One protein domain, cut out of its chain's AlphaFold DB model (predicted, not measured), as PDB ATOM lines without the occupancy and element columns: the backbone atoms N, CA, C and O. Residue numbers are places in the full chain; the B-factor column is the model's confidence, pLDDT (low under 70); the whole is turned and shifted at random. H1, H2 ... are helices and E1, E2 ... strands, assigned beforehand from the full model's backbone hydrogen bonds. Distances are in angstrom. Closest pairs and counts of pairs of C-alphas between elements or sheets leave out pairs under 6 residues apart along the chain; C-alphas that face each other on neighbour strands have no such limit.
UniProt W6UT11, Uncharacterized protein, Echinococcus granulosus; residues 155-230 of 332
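Overview. This is residues 155 to 230 of the 332 residues of an uncharacterized protein of Echinococcus granulosus (UniProt W6UT11). Picture a small twisted sheet of four strands with one helix, H1, running along one of its faces while the other face is bare, and a long loop between E2 and E3 whose residues 200 to 206 stick out beyond one end of the sheet. The 76 printed residues hold one named helix and four named strands, in the order H1, E1, E2, E3, E4, and the class is mixed, helices and strands. Across the sheet the order is E1 - E2 - E3 - E4, all antiparallel. The whole is only just loose, close to compact, with a radius of gyration of the C-alphas of 14.1 A, and it spans 45 by 21 by 20 A, the protruding loop making part of the length.

Along the chain. Find C-alpha 157 at (12.139, 124.901, 356.218); from there H1 runs through residues 157 to 174, 26.6 A from first to last C-alpha, and ends with C-alpha 174 at (26.595, 134.213, 376.478). Go on to E1, residues 180 to 185, which is 14.5 A long. Next comes E2, residues 191 to 197, 18.4 A long. After residues 198 to 210, which hold no named element, look for C-alpha 211 at (27.719, 150.600, 372.757), where E3 begins; it takes residues 211 to 217 and measures 19.0 A. The last strand is E4, residues 227 to 229, with C-alpha 229 at (22.300, 148.183, 363.539).

Arrangement. Start with the sheet, a meander, each strand the antiparallel neighbour of the one before, and each successive pair a hairpin. In the hairpin of E1 and E2, with 162 degrees between their directions, look for N 183 and O 192, 2.8 A apart, and N 194 and O 181, also 2.8 A, both within hydrogen-bond range. In the hairpin of E2 and E3, at 160 degrees, N 193 and O 215 are 2.8 A apart and N 217 and O 191 are 2.9 A apart, again within that range. In the hairpin of E3 and E4, at 155 degrees, N 216 and O 227 stand 2.9 A apart, within range too. E1 and E4 are the edge strands and are apart, as are E2 and E4. From edge to edge the strands' lines turn by 61 degrees. H1 is on one face of this sheet, which gives two layers, a helix layer and a sheet layer; its height over the sheet is 9.9 A. It lies over E2, only just, with 3 of its C-alphas falling there, and over E3, with 4; it runs along the strands, at 6 degrees to E3 on the local plane. The closest C-alphas of H1 and E1 are those of Leu 172 and Leu 180, 7.0 A apart. Those of H1 and E3 are Arg 164 and Leu 217, 7.5 A apart, and H1 and E2 are near each other, with 7 pairs of C-alphas within 10 A. In the backbone of H1, 13 of 14 O i to N i+4 pairs are within hydrogen-bond range.

Size, cuts and confidence. The two C-alphas farthest apart are those of Gln 156 and Lys 207, at 45.7 A. The printed part has no cut. The links from H1 to E1 and from E1 to E2 are tight, the link from E3 to E4 is short, and the link from E2 to E3, 13 residues, is long; within it residues 200 to 206 stand free. The mean pLDDT of the printed part is 74.9; look for values under 70 at residues 155, 157, 178, 184 to 188, 198 to 210 and 229.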
ATOM      1  N   LEU A 155      18.442 120.799 354.145       64.38
ATOM      2  CA  LEU A 155      17.662 121.555 355.133       64.38
ATOM      3  C   LEU A 155      16.176 121.646 354.763       64.38
ATOM      4  O   LEU A 155      15.819 122.198 353.722       64.38
ATOM      5  N   GLN A 156      15.304 121.198 355.667       73.94
ATOM      6  CA  GLN A 156      13.876 121.490 355.577       73.94
ATOM      7  C   GLN A 156      13.591 122.906 356.111       73.94
ATOM      8  O   GLN A 156      14.353 123.412 356.940       73.94
ATOM      9  N   PRO A 157      12.472 123.557 355.730       65.69
ATOM     10  CA  PRO A 157      12.139 124.901 356.218       65.69
ATOM     11  C   PRO A 157      12.128 125.024 357.753       65.69
ATOM     12  O   PRO A 157      12.574 126.030 358.300       65.69
ATOM     13  N   GLY A 158      11.696 123.971 358.459       72.81
ATOM     14  CA  GLY A 158      11.704 123.912 359.925       72.81
ATOM     15  C   GLY A 158      13.083 123.705 360.569       72.81
ATOM     16  O   GLY A 158      13.211 123.868 361.779       72.81
ATOM     17  N   ASP A 159      14.125 123.359 359.807       79.56
ATOM     18  CA  ASP A 159      15.487 123.204 360.342       79.56
ATOM     19  C   ASP A 159      16.217 124.549 360.454       79.56
ATOM     20  O   ASP A 159      17.027 124.734 361.365       79.56
ATOM     21  N   LEU A 160      15.868 125.521 359.602       80.00
ATOM     22  CA  LEU A 160      16.311 126.913 359.739       80.00
ATOM     23  C   LEU A 160      15.852 127.508 361.076       80.00
ATOM     24  O   LEU A 160      16.659 128.101 361.788       80.00
ATOM     25  N   GLU A 161      14.592 127.279 361.470       82.31
ATOM     26  CA  GLU A 161      14.086 127.722 362.775       82.31
ATOM     27  C   GLU A 161      14.825 127.047 363.939       82.31
ATOM     28  O   GLU A 161      15.292 127.746 364.834       82.31
ATOM     29  N   LYS A 162      15.031 125.721 363.899       83.75
ATOM     30  CA  LYS A 162      15.803 125.004 364.935       83.75
ATOM     31  C   LYS A 162      17.220 125.565 365.085       83.75
ATOM     32  O   LYS A 162      17.680 125.756 366.208       83.75
ATOM     33  N   MET A 163      17.918 125.844 363.981       83.94
ATOM     34  CA  MET A 163      19.257 126.447 364.023       83.94
ATOM     35  C   MET A 163      19.232 127.880 364.557       83.94
ATOM     36  O   MET A 163      20.053 128.226 365.407       83.94
ATOM     37  N   ARG A 164      18.279 128.701 364.102       86.75
ATOM     38  CA  ARG A 164      18.089 130.074 364.582       86.75
ATOM     39  C   ARG A 164      17.823 130.098 366.084       86.75
ATOM     40  O   ARG A 164      18.488 130.844 366.793       86.75
ATOM     41  N   ASP A 165      16.923 129.259 366.585       85.00
ATOM     42  CA  ASP A 165      16.586 129.220 368.009       85.00
ATOM     43  C   ASP A 165      17.714 128.597 368.868       85.00
ATOM     44  O   ASP A 165      17.902 129.008 370.014       85.00
ATOM     45  N   LEU A 166      18.555 127.710 368.312       85.56
ATOM     46  CA  LEU A 166      19.803 127.262 368.956       85.56
ATOM     47  C   LEU A 166      20.861 128.375 369.057       85.56
ATOM     48  O   LEU A 166      21.559 128.452 370.069       85.56
ATOM     49  N   GLU A 167      20.989 129.250 368.057       88.00
ATOM     50  CA  GLU A 167      21.857 130.434 368.160       88.00
ATOM     51  C   GLU A 167      21.277 131.505 369.092       88.00
ATOM     52  O   GLU A 167      22.027 132.149 369.822       88.00
ATOM     53  N   VAL A 168      19.949 131.642 369.174       87.25
ATOM     54  CA  VAL A 168      19.298 132.474 370.200       87.25
ATOM     55  C   VAL A 168      19.590 131.945 371.609       87.25
ATOM     56  O   VAL A 168      19.973 132.729 372.475       87.25
ATOM     57  N   ASP A 169      19.494 130.632 371.841       84.38
ATOM     58  CA  ASP A 169      19.865 129.992 373.115       84.38
ATOM     59  C   ASP A 169      21.342 130.242 373.477       84.38
ATOM     60  O   ASP A 169      21.657 130.600 374.614       84.38
ATOM     61  N   ARG A 170      22.255 130.132 372.501       85.44
ATOM     62  CA  ARG A 170      23.684 130.462 372.668       85.44
ATOM     63  C   ARG A 170      23.896 131.937 373.013       85.44
ATOM     64  O   ARG A 170      24.647 132.239 373.941       85.44
ATOM     65  N   LEU A 171      23.233 132.848 372.303       84.19
ATOM     66  CA  LEU A 171      23.357 134.294 372.495       84.19
ATOM     67  C   LEU A 171      22.832 134.720 373.878       84.19
ATOM     68  O   LEU A 171      23.535 135.416 374.609       84.19
ATOM     69  N   LEU A 172      21.652 134.226 374.271       82.81
ATOM     70  CA  LEU A 172      21.024 134.473 375.577       82.81
ATOM     71  C   LEU A 172      21.795 133.860 376.757       82.81
ATOM     72  O   LEU A 172      21.701 134.374 377.869       82.81
ATOM     73  N   LYS A 173      22.573 132.794 376.538       84.44
ATOM     74  CA  LYS A 173      23.473 132.222 377.558       84.44
ATOM     75  C   LYS A 173      24.824 132.926 377.644       84.44
ATOM     76  O   LYS A 173      25.444 132.909 378.702       84.44
ATOM     77  N   ARG A 174      25.294 133.529 376.546       85.00
ATOM     78  CA  ARG A 174      26.595 134.213 376.478       85.00
ATOM     79  C   ARG A 174      26.602 135.571 377.182       85.00
ATOM     80  O   ARG A 174      27.656 135.989 377.653       85.00
ATOM     81  N   PHE A 175      25.461 136.255 377.244       83.31
ATOM     82  CA  PHE A 175      25.345 137.593 377.824       83.31
ATOM     83  C   PHE A 175      24.277 137.628 378.925       83.31
ATOM     84  O   PHE A 175      23.182 137.105 378.717       83.31
ATOM     85  N   PRO A 176      24.537 138.262 380.084       82.12
ATOM     86  CA  PRO A 176      23.555 138.357 381.157       82.12
ATOM     87  C   PRO A 176      22.331 139.198 380.733       82.12
ATOM     88  O   PRO A 176      22.483 140.129 379.933       82.12
ATOM     89  N   PRO A 177      21.140 138.980 381.330       73.06
ATOM     90  CA  PRO A 177      19.914 139.735 381.012       73.06
ATOM     91  C   PRO A 177      19.978 141.255 381.259       73.06
ATOM     92  O   PRO A 177      19.058 141.985 380.893       73.06
ATOM     93  N   SER A 178      21.038 141.737 381.914       69.69
ATOM     94  CA  SER A 178      21.358 143.156 382.113       69.69
ATOM     95  C   SER A 178      22.109 143.793 380.936       69.69
ATOM     96  O   SER A 178      22.125 145.018 380.829       69.69
ATOM     97  N   GLN A 179      22.730 142.980 380.074       71.19
ATOM     98  CA  GLN A 179      23.427 143.407 378.860       71.19
ATOM     99  C   GLN A 179      22.624 143.068 377.604       71.19
ATOM    100  O   GLN A 179      22.468 143.926 376.742       71.19
ATOM    101  N   LEU A 180      22.092 141.849 377.496       81.12
ATOM    102  CA  LEU A 180      21.336 141.395 376.330       81.12
ATOM    103  C   LEU A 180      19.854 141.227 376.668       81.12
ATOM    104  O   LEU A 180      19.496 140.519 377.609       81.12
ATOM    105  N   LYS A 181      18.979 141.808 375.844       80.69
ATOM    106  CA  LYS A 181      17.532 141.584 375.918       80.69
ATOM    107  C   LYS A 181      16.931 141.405 374.525       80.69
ATOM    108  O   LYS A 181      17.160 142.220 373.636       80.69
ATOM    109  N   GLN A 182      16.100 140.379 374.351       82.62
ATOM    110  CA  GLN A 182      15.263 140.234 373.160       82.62
ATOM    111  C   GLN A 182      14.192 141.343 373.122       82.62
ATOM    112  O   GLN A 182      13.475 141.561 374.103       82.62
ATOM    113  N   THR A 183      14.106 142.069 372.008       72.38
ATOM    114  CA  THR A 183      13.218 143.230 371.810       72.38
ATOM    115  C   THR A 183      11.981 142.905 370.974       72.38
ATOM    116  O   THR A 183      10.940 143.541 371.180       72.38
ATOM    117  N   SER A 184      12.051 141.900 370.093       66.50
ATOM    118  CA  SER A 184      10.886 141.350 369.387       66.50
ATOM    119  C   SER A 184      10.912 139.822 369.261       66.50
ATOM    120  O   SER A 184      11.960 139.170 369.221       66.50
ATOM    121  N   CYS A 185       9.708 139.264 369.204       55.81
ATOM    122  CA  CYS A 185       9.403 137.854 368.989       55.81
ATOM    123  C   CYS A 185       8.118 137.767 368.148       55.81
ATOM    124  O   CYS A 185       7.121 137.187 368.569       55.81
ATOM    125  N   ASN A 186       8.111 138.454 367.004       55.53
ATOM    126  CA  ASN A 186       6.957 138.467 366.112       55.53
ATOM    127  C   ASN A 186       6.770 137.092 365.447       55.53
ATOM    128  O   ASN A 186       7.732 136.339 365.268       55.53
ATOM    129  N   ASN A 187       5.548 136.818 364.982       57.47
ATOM    130  CA  ASN A 187       5.243 135.635 364.168       57.47
ATOM    131  C   ASN A 187       5.952 135.649 362.797       57.47
ATOM    132  O   ASN A 187       6.065 134.609 362.162       57.47
ATOM    133  N   ASP A 188       6.508 136.793 362.386       66.25
ATOM    134  CA  ASP A 188       7.260 137.015 361.139       66.25
ATOM    135  C   ASP A 188       8.598 136.233 361.056       66.25
ATOM    136  O   ASP A 188       9.414 136.471 360.167       66.25
ATOM    137  N   GLY A 189       8.890 135.357 362.025       72.81
ATOM    138  CA  GLY A 189      10.118 134.552 362.117       72.81
ATOM    139  C   GLY A 189      11.387 135.330 362.496       72.81
ATOM    140  O   GLY A 189      12.414 134.718 362.793       72.81
ATOM    141  N   VAL A 190      11.328 136.664 362.535       81.94
ATOM    142  CA  VAL A 190      12.440 137.537 362.936       81.94
ATOM    143  C   VAL A 190      12.628 137.515 364.459       81.94
ATOM    144  O   VAL A 190      11.671 137.662 365.223       81.94
ATOM    145  N   ARG A 191      13.877 137.381 364.918       84.81
ATOM    146  CA  ARG A 191      14.260 137.486 366.338       84.81
ATOM    147  C   ARG A 191      15.175 138.706 366.509       84.81
ATOM    148  O   ARG A 191      16.321 138.668 366.063       84.81
ATOM    149  N   ALA A 192      14.684 139.784 367.127       83.00
ATOM    150  CA  ALA A 192      15.479 140.994 367.365       83.00
ATOM    151  C   ALA A 192      15.927 141.122 368.827       83.00
ATOM    152  O   ALA A 192      15.172 140.816 369.753       83.00
ATOM    153  N   PHE A 193      17.141 141.627 369.030       85.81
ATOM    154  CA  PHE A 193      17.795 141.811 370.321       85.81
ATOM    155  C   PHE A 193      18.412 143.204 370.424       85.81
ATOM    156  O   PHE A 193      18.813 143.802 369.426       85.81
ATOM    157  N   SER A 194      18.544 143.691 371.652       81.25
ATOM    158  CA  SER A 194      19.391 144.823 372.004       81.25
ATOM    159  C   SER A 194      20.485 144.339 372.953       81.25
ATOM    160  O   SER A 194      20.188 143.689 373.958       81.25
ATOM    161  N   LEU A 195      21.737 144.617 372.600       83.62
ATOM    162  CA  LEU A 195      22.937 144.260 373.345       83.62
ATOM    163  C   LEU A 195      23.662 145.538 373.777       83.62
ATOM    164  O   LEU A 195      24.151 146.299 372.944       83.62
ATOM    165  N   ILE A 196      23.761 145.744 375.085       76.69
ATOM    166  CA  ILE A 196      24.633 146.731 375.715       76.69
ATOM    167  C   ILE A 196      26.030 146.103 375.812       76.69
ATOM    168  O   ILE A 196      26.338 145.387 376.764       76.69
ATOM    169  N   PHE A 197      26.868 146.359 374.809       78.44
ATOM    170  CA  PHE A 197      28.263 145.929 374.786       78.44
ATOM    171  C   PHE A 197      29.150 146.974 375.467       78.44
ATOM    172  O   PHE A 197      29.346 148.072 374.950       78.44
ATOM    173  N   SER A 198      29.719 146.633 376.617       69.06
ATOM    174  CA  SER A 198      30.961 147.244 377.104       69.06
ATOM    175  C   SER A 198      32.124 146.371 376.647       69.06
ATOM    176  O   SER A 198      31.991 145.146 376.702       69.06
ATOM    177  N   SER A 199      33.262 146.956 376.269       68.94
ATOM    178  CA  SER A 199      34.462 146.130 376.124       68.94
ATOM    179  C   SER A 199      34.864 145.560 377.486       68.94
ATOM    180  O   SER A 199      34.843 146.269 378.493       68.94
ATOM    181  N   THR A 200      35.196 144.272 377.502       58.06
ATOM    182  CA  THR A 200      35.718 143.545 378.673       58.06
ATOM    183  C   THR A 200      37.226 143.303 378.547       58.06
ATOM    184  O   THR A 200      37.818 142.635 379.389       58.06
ATOM    185  N   ASP A 201      37.841 143.798 377.473       57.81
ATOM    186  CA  ASP A 201      39.268 143.664 377.207       57.81
ATOM    187  C   ASP A 201      40.050 144.687 378.064       57.81
ATOM    188  O   ASP A 201      39.761 145.887 377.980       57.81
ATOM    189  N   PRO A 202      40.989 144.249 378.928       54.16
ATOM    190  CA  PRO A 202      41.757 145.148 379.789       54.16
ATOM    191  C   PRO A 202      42.711 146.066 379.011       54.16
ATOM    192  O   PRO A 202      43.088 147.105 379.546       54.16
ATOM    193  N   GLU A 203      43.056 145.731 377.765       51.44
ATOM    194  CA  GLU A 203      43.835 146.590 376.867       51.44
ATOM    195  C   GLU A 203      42.938 147.328 375.857       51.44
ATOM    196  O   GLU A 203      43.402 147.768 374.811       51.44
ATOM    197  N   TRP A 204      41.638 147.509 376.141       53.25
ATOM    198  CA  TRP A 204      40.748 148.249 375.243       53.25
ATOM    199  C   TRP A 204      41.052 149.754 375.228       53.25
ATOM    200  O   TRP A 204      40.625 150.522 376.094       53.25
ATOM    201  N   LEU A 205      41.754 150.174 374.180       45.16
ATOM    202  CA  LEU A 205      42.460 151.454 374.053       45.16
ATOM    203  C   LEU A 205      41.573 152.708 373.930       45.16
ATOM    204  O   LEU A 205      42.088 153.772 373.628       45.16
ATOM    205  N   HIS A 206      40.255 152.617 374.122       49.31
ATOM    206  CA  HIS A 206      39.329 153.756 374.063       49.31
ATOM    207  C   HIS A 206      38.291 153.669 375.184       49.31
ATOM    208  O   HIS A 206      37.759 152.598 375.468       49.31
ATOM    209  N   LYS A 207      37.865 154.807 375.749       49.69
ATOM    210  CA  LYS A 207      36.803 154.875 376.782       49.69
ATOM    211  C   LYS A 207      35.378 154.683 376.221       49.69
ATOM    212  O   LYS A 207      34.454 155.427 376.551       49.69
ATOM    213  N   VAL A 208      35.193 153.639 375.412       54.47
ATOM    214  CA  VAL A 208      33.911 153.117 374.918       54.47
ATOM    215  C   VAL A 208      33.153 152.486 376.090       54.47
ATOM    216  O   VAL A 208      33.243 151.288 376.345       54.47
ATOM    217  N   LYS A 209      32.424 153.315 376.847       56.78
ATOM    218  CA  LYS A 209      31.744 152.887 378.081       56.78
ATOM    219  C   LYS A 209      30.709 151.792 377.813       56.78
ATOM    220  O   LYS A 209      30.765 150.741 378.443       56.78
ATOM    221  N   GLN A 210      29.761 152.052 376.908       63.41
ATOM    222  CA  GLN A 210      28.731 151.106 376.456       63.41
ATOM    223  C   GLN A 210      28.293 151.467 375.021       63.41
ATOM    224  O   GLN A 210      27.837 152.584 374.791       63.41
ATOM    225  N   ILE A 211      28.377 150.529 374.073       72.56
ATOM    226  CA  ILE A 211      27.719 150.600 372.757       72.56
ATOM    227  C   ILE A 211      26.378 149.872 372.852       72.56
ATOM    228  O   ILE A 211      26.294 148.793 373.439       72.56
ATOM    229  N   LEU A 212      25.334 150.429 372.238       71.31
ATOM    230  CA  LEU A 212      24.073 149.724 372.021       71.31
ATOM    231  C   LEU A 212      24.073 149.111 370.616       71.31
ATOM    232  O   LEU A 212      24.043 149.841 369.630       71.31
ATOM    233  N   LEU A 213      24.103 147.784 370.511       79.81
ATOM    234  CA  LEU A 213      23.943 147.072 369.244       79.81
ATOM    235  C   LEU A 213      22.521 146.516 369.159       79.81
ATOM    236  O   LEU A 213      22.077 145.806 370.061       79.81
ATOM    237  N   PHE A 214      21.821 146.785 368.062       76.62
ATOM    238  CA  PHE A 214      20.605 146.061 367.711       76.62
ATOM    239  C   PHE A 214      20.956 144.921 366.753       76.62
ATOM    240  O   PHE A 214      21.505 145.156 365.678       76.62
ATOM    241  N   ILE A 215      20.644 143.691 367.156       86.44
ATOM    242  CA  ILE A 215      20.922 142.465 366.400       86.44
ATOM    243  C   ILE A 215      19.585 141.916 365.914       86.44
ATOM    244  O   ILE A 215      18.711 141.648 366.733       86.44
ATOM    245  N   SER A 216      19.414 141.730 364.609       86.69
ATOM    246  CA  SER A 216      18.222 141.104 364.033       86.69
ATOM    247  C   SER A 216      18.604 139.827 363.296       86.69
ATOM    248  O   SER A 216      19.385 139.862 362.343       86.69
ATOM    249  N   LEU A 217      18.058 138.696 363.745       89.38
ATOM    250  CA  LEU A 217      18.150 137.417 363.050       89.38
ATOM    251  C   LEU A 217      16.900 137.280 362.164       89.38
ATOM    252  O   LEU A 217      15.808 137.085 362.711       89.38
ATOM    253  N   PRO A 218      17.006 137.419 360.828       87.31
ATOM    254  CA  PRO A 218      15.866 137.243 359.929       87.31
ATOM    255  C   PRO A 218      15.358 135.793 359.940       87.31
ATOM    256  O   PRO A 218      16.081 134.873 360.321       87.31
ATOM    257  N   ALA A 219      14.131 135.564 359.464       85.38
ATOM    258  CA  ALA A 219      13.532 134.227 359.422       85.38
ATOM    259  C   ALA A 219      14.372 133.205 358.626       85.38
ATOM    260  O   ALA A 219      14.351 132.019 358.946       85.38
ATOM    261  N   GLN A 220      15.129 133.675 357.627       83.62
ATOM    262  CA  GLN A 220      16.003 132.884 356.755       83.62
ATOM    263  C   GLN A 220      17.435 132.712 357.305       83.62
ATOM    264  O   GLN A 220      18.261 132.074 356.653       83.62
ATOM    265  N   TYR A 221      17.759 133.249 358.485       83.38
ATOM    266  CA  TYR A 221      19.018 132.954 359.179       83.38
ATOM    267  C   TYR A 221      19.063 131.459 359.562       83.38
ATOM    268  O   TYR A 221      18.053 130.952 360.054       83.38
ATOM    269  N   PRO A 222      20.184 130.730 359.373       78.88
ATOM    270  CA  PRO A 222      21.532 131.193 359.009       78.88
ATOM    271  C   PRO A 222      21.864 131.175 357.499       78.88
ATOM    272  O   PRO A 222      23.032 131.302 357.125       78.88
ATOM    273  N   SER A 223      20.883 130.996 356.607       81.38
ATOM    274  CA  SER A 223      21.105 131.088 355.153       81.38
ATOM    275  C   SER A 223      21.300 132.535 354.684       81.38
ATOM    276  O   SER A 223      22.071 132.770 353.755       81.38
ATOM    277  N   SER A 224      20.663 133.503 355.348       78.38
ATOM    278  CA  SER A 224      20.999 134.931 355.265       78.38
ATOM    279  C   SER A 224      21.768 135.402 356.515       78.38
ATOM    280  O   SER A 224      21.602 134.824 357.595       78.38
ATOM    281  N   PRO A 225      22.636 136.429 356.399       82.88
ATOM    282  CA  PRO A 225      23.411 136.948 357.526       82.88
ATOM    283  C   PRO A 225      22.535 137.703 358.547       82.88
ATOM    284  O   PRO A 225      21.445 138.172 358.209       82.88
ATOM    285  N   PRO A 226      23.009 137.861 359.798       84.06
ATOM    286  CA  PRO A 226      22.330 138.670 360.802       84.06
ATOM    287  C   PRO A 226      22.537 140.163 360.509       84.06
ATOM    288  O   PRO A 226      23.620 140.583 360.100       84.06
ATOM    289  N   ILE A 227      21.515 140.981 360.753       81.25
ATOM    290  CA  ILE A 227      21.582 142.433 360.546       81.25
ATOM    291  C   ILE A 227      22.012 143.096 361.858       81.25
ATOM    292  O   ILE A 227      21.364 142.915 362.891       81.25
ATOM    293  N   LEU A 228      23.095 143.875 361.810       79.38
ATOM    294  CA  LEU A 228      23.626 144.638 362.941       79.38
ATOM    295  C   LEU A 228      23.402 146.136 362.712       79.38
ATOM    296  O   LEU A 228      24.011 146.730 361.829       79.38
ATOM    297  N   ASN A 229      22.557 146.747 363.540       66.94
ATOM    298  CA  ASN A 229      22.300 148.183 363.539       66.94
ATOM    299  C   ASN A 229      22.890 148.810 364.808       66.94
ATOM    300  O   ASN A 229      22.387 148.591 365.910       66.94
ATOM    301  N   VAL A 230      23.937 149.619 364.651       71.50
ATOM    302  CA  VAL A 230      24.497 150.439 365.734       71.50
ATOM    303  C   VAL A 230      23.949 151.863 365.581       71.50
ATOM    304  O   VAL A 230      24.204 152.493 364.552       71.50
TER     305      VAL A 230